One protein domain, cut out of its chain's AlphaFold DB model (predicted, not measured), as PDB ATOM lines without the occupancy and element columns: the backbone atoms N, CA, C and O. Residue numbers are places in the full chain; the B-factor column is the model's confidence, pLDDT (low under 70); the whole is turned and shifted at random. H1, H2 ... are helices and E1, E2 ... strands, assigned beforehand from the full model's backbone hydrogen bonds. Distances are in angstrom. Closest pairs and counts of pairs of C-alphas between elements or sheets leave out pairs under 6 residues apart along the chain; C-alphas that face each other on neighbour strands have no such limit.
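Overview. This is residues 260 to 310 of the 658 residues of an uncharacterized protein of Daedalea quercina L-15889 (UniProt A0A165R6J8). A small two-stranded hairpin, E1 and E2, has the short helix H2 beside it, and the long helix H1 leads away from this small body as an arm, of which residues 260 to 271 stick out free. The loop between the two strands, residues 295 to 304, reaches back toward H1. The printed part has 51 residues, with two named helices and two named strands in the order H1, H2, E1, E2; the sheet E1 - E2 is antiparallel and the class is mostly helix. The whole is loose, with a radius of gyration of the C-alphas of 14.0 A, and spans 50 by 21 by 12 A, its length made by the arm.

Arrangement. E1, residues 292 to 294, and E2, residues 305 to 307, form an antiparallel hairpin at 170 degrees. N 294 and O 305 are within hydrogen-bond range at 2.8 A, and N 307 and O 292 at 2.9 A. The closest C-alphas of E1 and H2, residues 280 to 287, are those of Val 293 and Gln 286, 6.3 A apart. H1, residues 260 to 278, is apart from E1 and E2, and H1 and H2 meet only through their link. In H1 and H2 every O i to N i+4 pair is within hydrogen-bond range.

Along the chain. H1 begins with C-alpha 260 at (25.656, 124.674, 156.458) and is 26.5 A long from first to last C-alpha. H2 is 10.5 A long, E1 6.4 A, and E2 6.5 A, ending with C-alpha 307 at (2.695, 108.175, 126.084).

Size, cuts and confidence. The C-alphas of Glu 260 and Pro 310, the two farthest apart, are 50.1 A apart. The printed part has no cut and no long link. Mean pLDDT of the printed part is 81.3; residue 261 and residues 275 to 278 are under 70.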
ATOM      1  N   GLU A 260      25.641 124.332 157.882       73.25
ATOM      2  CA  GLU A 260      25.656 124.674 156.458       73.25
ATOM      3  C   GLU A 260      25.412 123.446 155.570       73.25
ATOM      4  O   GLU A 260      24.630 123.538 154.629       73.25
ATOM      5  N   ASN A 261      25.980 122.280 155.904       69.06
ATOM      6  CA  ASN A 261      25.703 121.033 155.183       69.06
ATOM      7  C   ASN A 261      24.240 120.589 155.354       69.06
ATOM      8  O   ASN A 261      23.597 120.217 154.375       69.06
ATOM      9  N   LEU A 262      23.680 120.704 156.565       74.12
ATOM     10  CA  LEU A 262      22.251 120.448 156.799       74.12
ATOM     11  C   LEU A 262      21.353 121.451 156.054       74.12
ATOM     12  O   LEU A 262      20.378 121.038 155.431       74.12
ATOM     13  N   ALA A 263      21.704 122.740 156.053       76.12
ATOM     14  CA  ALA A 263      20.963 123.764 155.317       76.12
ATOM     15  C   ALA A 263      21.016 123.555 153.793       76.12
ATOM     16  O   ALA A 263      19.996 123.711 153.131       76.12
ATOM     17  N   LYS A 264      22.168 123.153 153.234       78.69
ATOM     18  CA  LYS A 264      22.311 122.826 151.804       78.69
ATOM     19  C   LYS A 264      21.442 121.626 151.417       78.69
ATOM     20  O   LYS A 264      20.720 121.694 150.429       78.69
ATOM     21  N   ILE A 265      21.446 120.571 152.236       76.06
ATOM     22  CA  ILE A 265      20.565 119.407 152.061       76.06
ATOM     23  C   ILE A 265      19.088 119.834 152.107       76.06
ATOM     24  O   ILE A 265      18.308 119.439 151.243       76.06
ATOM     25  N   GLU A 266      18.685 120.655 153.081       80.94
ATOM     26  CA  GLU A 266      17.295 121.118 153.200       80.94
ATOM     27  C   GLU A 266      16.862 122.030 152.035       80.94
ATOM     28  O   GLU A 266      15.707 121.947 151.602       80.94
ATOM     29  N   ASP A 267      17.773 122.831 151.473       84.06
ATOM     30  CA  ASP A 267      17.528 123.642 150.275       84.06
ATOM     31  C   ASP A 267      17.396 122.767 149.015       84.06
ATOM     32  O   ASP A 267      16.411 122.903 148.290       84.06
ATOM     33  N   ASP A 268      18.265 121.771 148.803       74.56
ATOM     34  CA  ASP A 268      18.131 120.813 147.692       74.56
ATOM     35  C   ASP A 268      16.825 119.992 147.790       74.56
ATOM     36  O   ASP A 268      16.092 119.862 146.803       74.56
ATOM     37  N   TRP A 269      16.426 119.534 148.986       70.06
ATOM     38  CA  TRP A 269      15.106 118.911 149.202       70.06
ATOM     39  C   TRP A 269      13.936 119.883 148.983       70.06
ATOM     40  O   TRP A 269      12.817 119.453 148.684       70.06
ATOM     41  N   SER A 270      14.136 121.190 149.158       73.06
ATOM     42  CA  SER A 270      13.119 122.226 148.905       73.06
ATOM     43  C   SER A 270      13.036 122.595 147.420       73.06
ATOM     44  O   SER A 270      11.943 122.794 146.885       73.06
ATOM     45  N   ARG A 271      14.170 122.572 146.719       76.31
ATOM     46  CA  ARG A 271      14.292 122.698 145.266       76.31
ATOM     47  C   ARG A 271      13.642 121.514 144.552       76.31
ATOM     48  O   ARG A 271      12.852 121.720 143.637       76.31
ATOM     49  N   TRP A 272      13.872 120.290 145.031       72.44
ATOM     50  CA  TRP A 272      13.219 119.089 144.503       72.44
ATOM     51  C   TRP A 272      11.704 119.084 144.765       72.44
ATOM     52  O   TRP A 272      10.920 118.773 143.868       72.44
ATOM     53  N   ARG A 273      11.257 119.519 145.956       70.94
ATOM     54  CA  ARG A 273       9.823 119.720 146.245       70.94
ATOM     55  C   ARG A 273       9.185 120.763 145.326       70.94
ATOM     56  O   ARG A 273       8.150 120.474 144.738       70.94
ATOM     57  N   THR A 274       9.806 121.925 145.137       71.25
ATOM     58  CA  THR A 274       9.250 122.984 144.272       71.25
ATOM     59  C   THR A 274       9.326 122.656 142.778       71.25
ATOM     60  O   THR A 274       8.451 123.083 142.026       71.25
ATOM     61  N   ALA A 275      10.291 121.848 142.327       66.69
ATOM     62  CA  ALA A 275      10.271 121.252 140.989       66.69
ATOM     63  C   ALA A 275       9.078 120.291 140.826       66.69
ATOM     64  O   ALA A 275       8.318 120.395 139.865       66.69
ATOM     65  N   ARG A 276       8.845 119.422 141.820       64.50
ATOM     66  CA  ARG A 276       7.716 118.479 141.845       64.50
ATOM     67  C   ARG A 276       6.344 119.163 141.934       64.50
ATOM     68  O   ARG A 276       5.379 118.646 141.381       64.50
ATOM     69  N   GLU A 277       6.254 120.315 142.595       67.12
ATOM     70  CA  GLU A 277       5.041 121.150 142.658       67.12
ATOM     71  C   GLU A 277       4.780 121.924 141.355       67.12
ATOM     72  O   GLU A 277       3.628 122.162 141.010       67.12
ATOM     73  N   ARG A 278       5.813 122.271 140.572       65.69
ATOM     74  CA  ARG A 278       5.630 122.898 139.246       65.69
ATOM     75  C   ARG A 278       5.042 121.952 138.199       65.69
ATOM     76  O   ARG A 278       4.484 122.426 137.214       65.69
ATOM     77  N   ASN A 279       5.133 120.642 138.418       79.50
ATOM     78  CA  ASN A 279       4.664 119.613 137.492       79.50
ATOM     79  C   ASN A 279       3.207 119.172 137.723       79.50
ATOM     80  O   ASN A 279       2.837 118.055 137.365       79.50
ATOM     81  N   ASP A 280       2.342 120.041 138.257       84.75
ATOM     82  CA  ASP A 280       0.907 119.744 138.396       84.75
ATOM     83  C   ASP A 280       0.250 119.315 137.064       84.75
ATOM     84  O   ASP A 280      -0.608 118.437 137.079       84.75
ATOM     85  N   HIS A 281       0.722 119.794 135.904       83.44
ATOM     86  CA  HIS A 281       0.231 119.323 134.599       83.44
ATOM     87  C   HIS A 281       0.630 117.865 134.276       83.44
ATOM     88  O   HIS A 281      -0.178 117.102 133.747       83.44
ATOM     89  N   LEU A 282       1.825 117.404 134.676       87.81
ATOM     90  CA  LEU A 282       2.142 115.968 134.617       87.81
ATOM     91  C   LEU A 282       1.269 115.164 135.577       87.81
ATOM     92  O   LEU A 282       0.968 114.009 135.299       87.81
ATOM     93  N   ARG A 283       0.842 115.754 136.697       86.62
ATOM     94  CA  ARG A 283      -0.053 115.090 137.653       86.62
ATOM     95  C   ARG A 283      -1.472 114.983 137.098       86.62
ATOM     96  O   ARG A 283      -2.098 113.951 137.300       86.62
ATOM     97  N   GLU A 284      -1.946 115.972 136.339       91.44
ATOM     98  CA  GLU A 284      -3.164 115.853 135.522       91.44
ATOM     99  C   GLU A 284      -3.037 114.712 134.501       91.44
ATOM    100  O   GLU A 284      -3.925 113.865 134.412       91.44
ATOM    101  N   LEU A 285      -1.902 114.616 133.800       90.94
ATOM    102  CA  LEU A 285      -1.649 113.540 132.837       90.94
ATOM    103  C   LEU A 285      -1.487 112.160 133.506       90.94
ATOM    104  O   LEU A 285      -1.909 111.169 132.919       90.94
ATOM    105  N   GLN A 286      -0.972 112.083 134.740       91.62
ATOM    106  CA  GLN A 286      -0.929 110.867 135.574       91.62
ATOM    107  C   GLN A 286      -2.304 110.471 136.153       91.62
ATOM    108  O   GLN A 286      -2.463 109.340 136.622       91.62
ATOM    109  N   LEU A 287      -3.300 111.369 136.166       92.12
ATOM    110  CA  LEU A 287      -4.654 111.045 136.634       92.12
ATOM    111  C   LEU A 287      -5.460 110.255 135.593       92.12
ATOM    112  O   LEU A 287      -6.298 109.439 135.995       92.12
ATOM    113  N   ASP A 288      -5.196 110.421 134.290       88.62
ATOM    114  CA  ASP A 288      -5.683 109.456 133.301       88.62
ATOM    115  C   ASP A 288      -4.791 108.211 133.302       88.62
ATOM    116  O   ASP A 288      -3.661 108.199 132.821       88.62
ATOM    117  N   ARG A 289      -5.354 107.120 133.826       86.25
ATOM    118  CA  ARG A 289      -4.710 105.806 133.961       86.25
ATOM    119  C   ARG A 289      -4.331 105.149 132.632       86.25
ATOM    120  O   ARG A 289      -3.748 104.068 132.653       86.25
ATOM    121  N   ARG A 290      -4.732 105.732 131.502       82.75
ATOM    122  CA  ARG A 290      -4.337 105.294 130.162       82.75
ATOM    123  C   ARG A 290      -2.938 105.784 129.790       82.75
ATOM    124  O   ARG A 290      -2.260 105.097 129.034       82.75
ATOM    125  N   ASN A 291      -2.498 106.915 130.337       89.81
ATOM    126  CA  ASN A 291      -1.214 107.521 130.004       89.81
ATOM    127  C   ASN A 291      -0.063 106.814 130.727       89.81
ATOM    128  O   ASN A 291      -0.115 106.598 131.939       89.81
ATOM    129  N   ILE A 292       1.023 106.533 130.006       91.50
ATOM    130  CA  ILE A 292       2.298 106.140 130.616       91.50
ATOM    131  C   ILE A 292       3.166 107.396 130.708       91.50
ATOM    132  O   ILE A 292       3.682 107.880 129.703       91.50
ATOM    133  N   VAL A 293       3.299 107.938 131.921       92.06
ATOM    134  CA  VAL A 293       4.123 109.120 132.209       92.06
ATOM    135  C   VAL A 293       5.484 108.670 132.736       92.06
ATOM    136  O   VAL A 293       5.589 108.177 133.859       92.06
ATOM    137  N   LEU A 294       6.523 108.853 131.924       90.12
ATOM    138  CA  LEU A 294       7.920 108.652 132.293       90.12
ATOM    139  C   LEU A 294       8.476 109.986 132.807       90.12
ATOM    140  O   LEU A 294       8.748 110.913 132.041       90.12
ATOM    141  N   ASP A 295       8.575 110.089 134.129       88.88
ATOM    142  CA  ASP A 295       8.943 111.318 134.826       88.88
ATOM    143  C   ASP A 295      10.474 111.472 134.892       88.88
ATOM    144  O   ASP A 295      11.155 110.688 135.556       88.88
ATOM    145  N   SER A 296      11.026 112.462 134.184       86.56
ATOM    146  CA  SER A 296      12.458 112.775 134.228       86.56
ATOM    147  C   SER A 296      12.838 113.456 135.543       86.56
ATOM    148  O   SER A 296      12.223 114.442 135.950       86.56
ATOM    149  N   ALA A 297      13.900 112.965 136.186       81.69
ATOM    150  CA  ALA A 297      14.442 113.566 137.405       81.69
ATOM    151  C   ALA A 297      15.149 114.916 137.160       81.69
ATOM    152  O   ALA A 297      15.268 115.703 138.099       81.69
ATOM    153  N   CYS A 298      15.592 115.171 135.923       81.88
ATOM    154  CA  CYS A 298      16.346 116.360 135.511       81.88
ATOM    155  C   CYS A 298      15.754 116.918 134.196       81.88
ATOM    156  O   CYS A 298      16.319 116.679 133.121       81.88
ATOM    157  N   PRO A 299      14.591 117.600 134.236       81.94
ATOM    158  CA  PRO A 299      13.864 118.037 133.037       81.94
ATOM    159  C   PRO A 299      14.639 118.986 132.121       81.94
ATOM    160  O   PRO A 299      14.390 119.027 130.920       81.94
ATOM    161  N   GLU A 300      15.592 119.732 132.676       80.31
ATOM    162  CA  GLU A 300      16.546 120.562 131.938       80.31
ATOM    163  C   GLU A 300      17.514 119.774 131.035       80.31
ATOM    164  O   GLU A 300      18.025 120.346 130.073       80.31
ATOM    165  N   ASN A 301      17.739 118.483 131.309       77.38
ATOM    166  CA  ASN A 301      18.662 117.621 130.561       77.38
ATOM    167  C   ASN A 301      17.942 116.551 129.724       77.38
ATOM    168  O   ASN A 301      18.424 116.187 128.654       77.38
ATOM    169  N   ALA A 302      16.803 116.039 130.198       81.50
ATOM    170  CA  ALA A 302      15.974 115.072 129.479       81.50
ATOM    171  C   ALA A 302      14.486 115.367 129.741       81.50
ATOM    172  O   ALA A 302      14.106 115.474 130.910       81.50
ATOM    173  N   PRO A 303      13.628 115.488 128.713       87.56
ATOM    174  CA  PRO A 303      12.219 115.833 128.901       87.56
ATOM    175  C   PRO A 303      11.429 114.703 129.577       87.56
ATOM    176  O   PRO A 303      11.759 113.524 129.447       87.56
ATOM    177  N   HIS A 304      10.333 115.052 130.254       88.06
ATOM    178  CA  HIS A 304       9.331 114.067 130.669       88.06
ATOM    179  C   HIS A 304       8.618 113.520 129.421       88.06
ATOM    180  O   HIS A 304       8.188 114.302 128.569       88.06
ATOM    181  N   ILE A 305       8.463 112.200 129.315       90.88
ATOM    182  CA  ILE A 305       7.813 111.557 128.164       90.88
ATOM    183  C   ILE A 305       6.425 111.085 128.593       90.88
ATOM    184  O   ILE A 305       6.291 110.319 129.546       90.88
ATOM    185  N   VAL A 306       5.385 111.527 127.886       92.88
ATOM    186  CA  VAL A 306       3.997 111.114 128.136       92.88
ATOM    187  C   VAL A 306       3.483 110.347 126.928       92.88
ATOM    188  O   VAL A 306       3.250 110.922 125.869       92.88
ATOM    189  N   ILE A 307       3.297 109.040 127.097       90.19
ATOM    190  CA  ILE A 307       2.695 108.175 126.084       90.19
ATOM    191  C   ILE A 307       1.191 108.127 126.359       90.19
ATOM    192  O   ILE A 307       0.712 107.313 127.151       90.19
ATOM    193  N   THR A 308       0.463 109.037 125.719       88.88
ATOM    194  CA  THR A 308      -1.003 109.039 125.663       88.88
ATOM    195  C   THR A 308      -1.445 108.048 124.580       88.88
ATOM    196  O   THR A 308      -1.153 108.288 123.408       88.88
ATOM    197  N   PRO A 309      -2.116 106.927 124.907       78.62
ATOM    198  CA  PRO A 309      -2.704 106.065 123.884       78.62
ATOM    199  C   PRO A 309      -3.855 106.802 123.177       78.62
ATOM    200  O   PRO A 309      -4.434 107.717 123.766       78.62
ATOM    201  N   PRO A 310      -4.218 106.411 121.939       76.69
ATOM    202  CA  PRO A 310      -5.258 107.091 121.171       76.69
ATOM    203  C   PRO A 310      -6.577 107.179 121.944       76.69
ATOM    204  O   PRO A 310      -6.910 106.307 122.753       76.69
TER     205      PRO A 310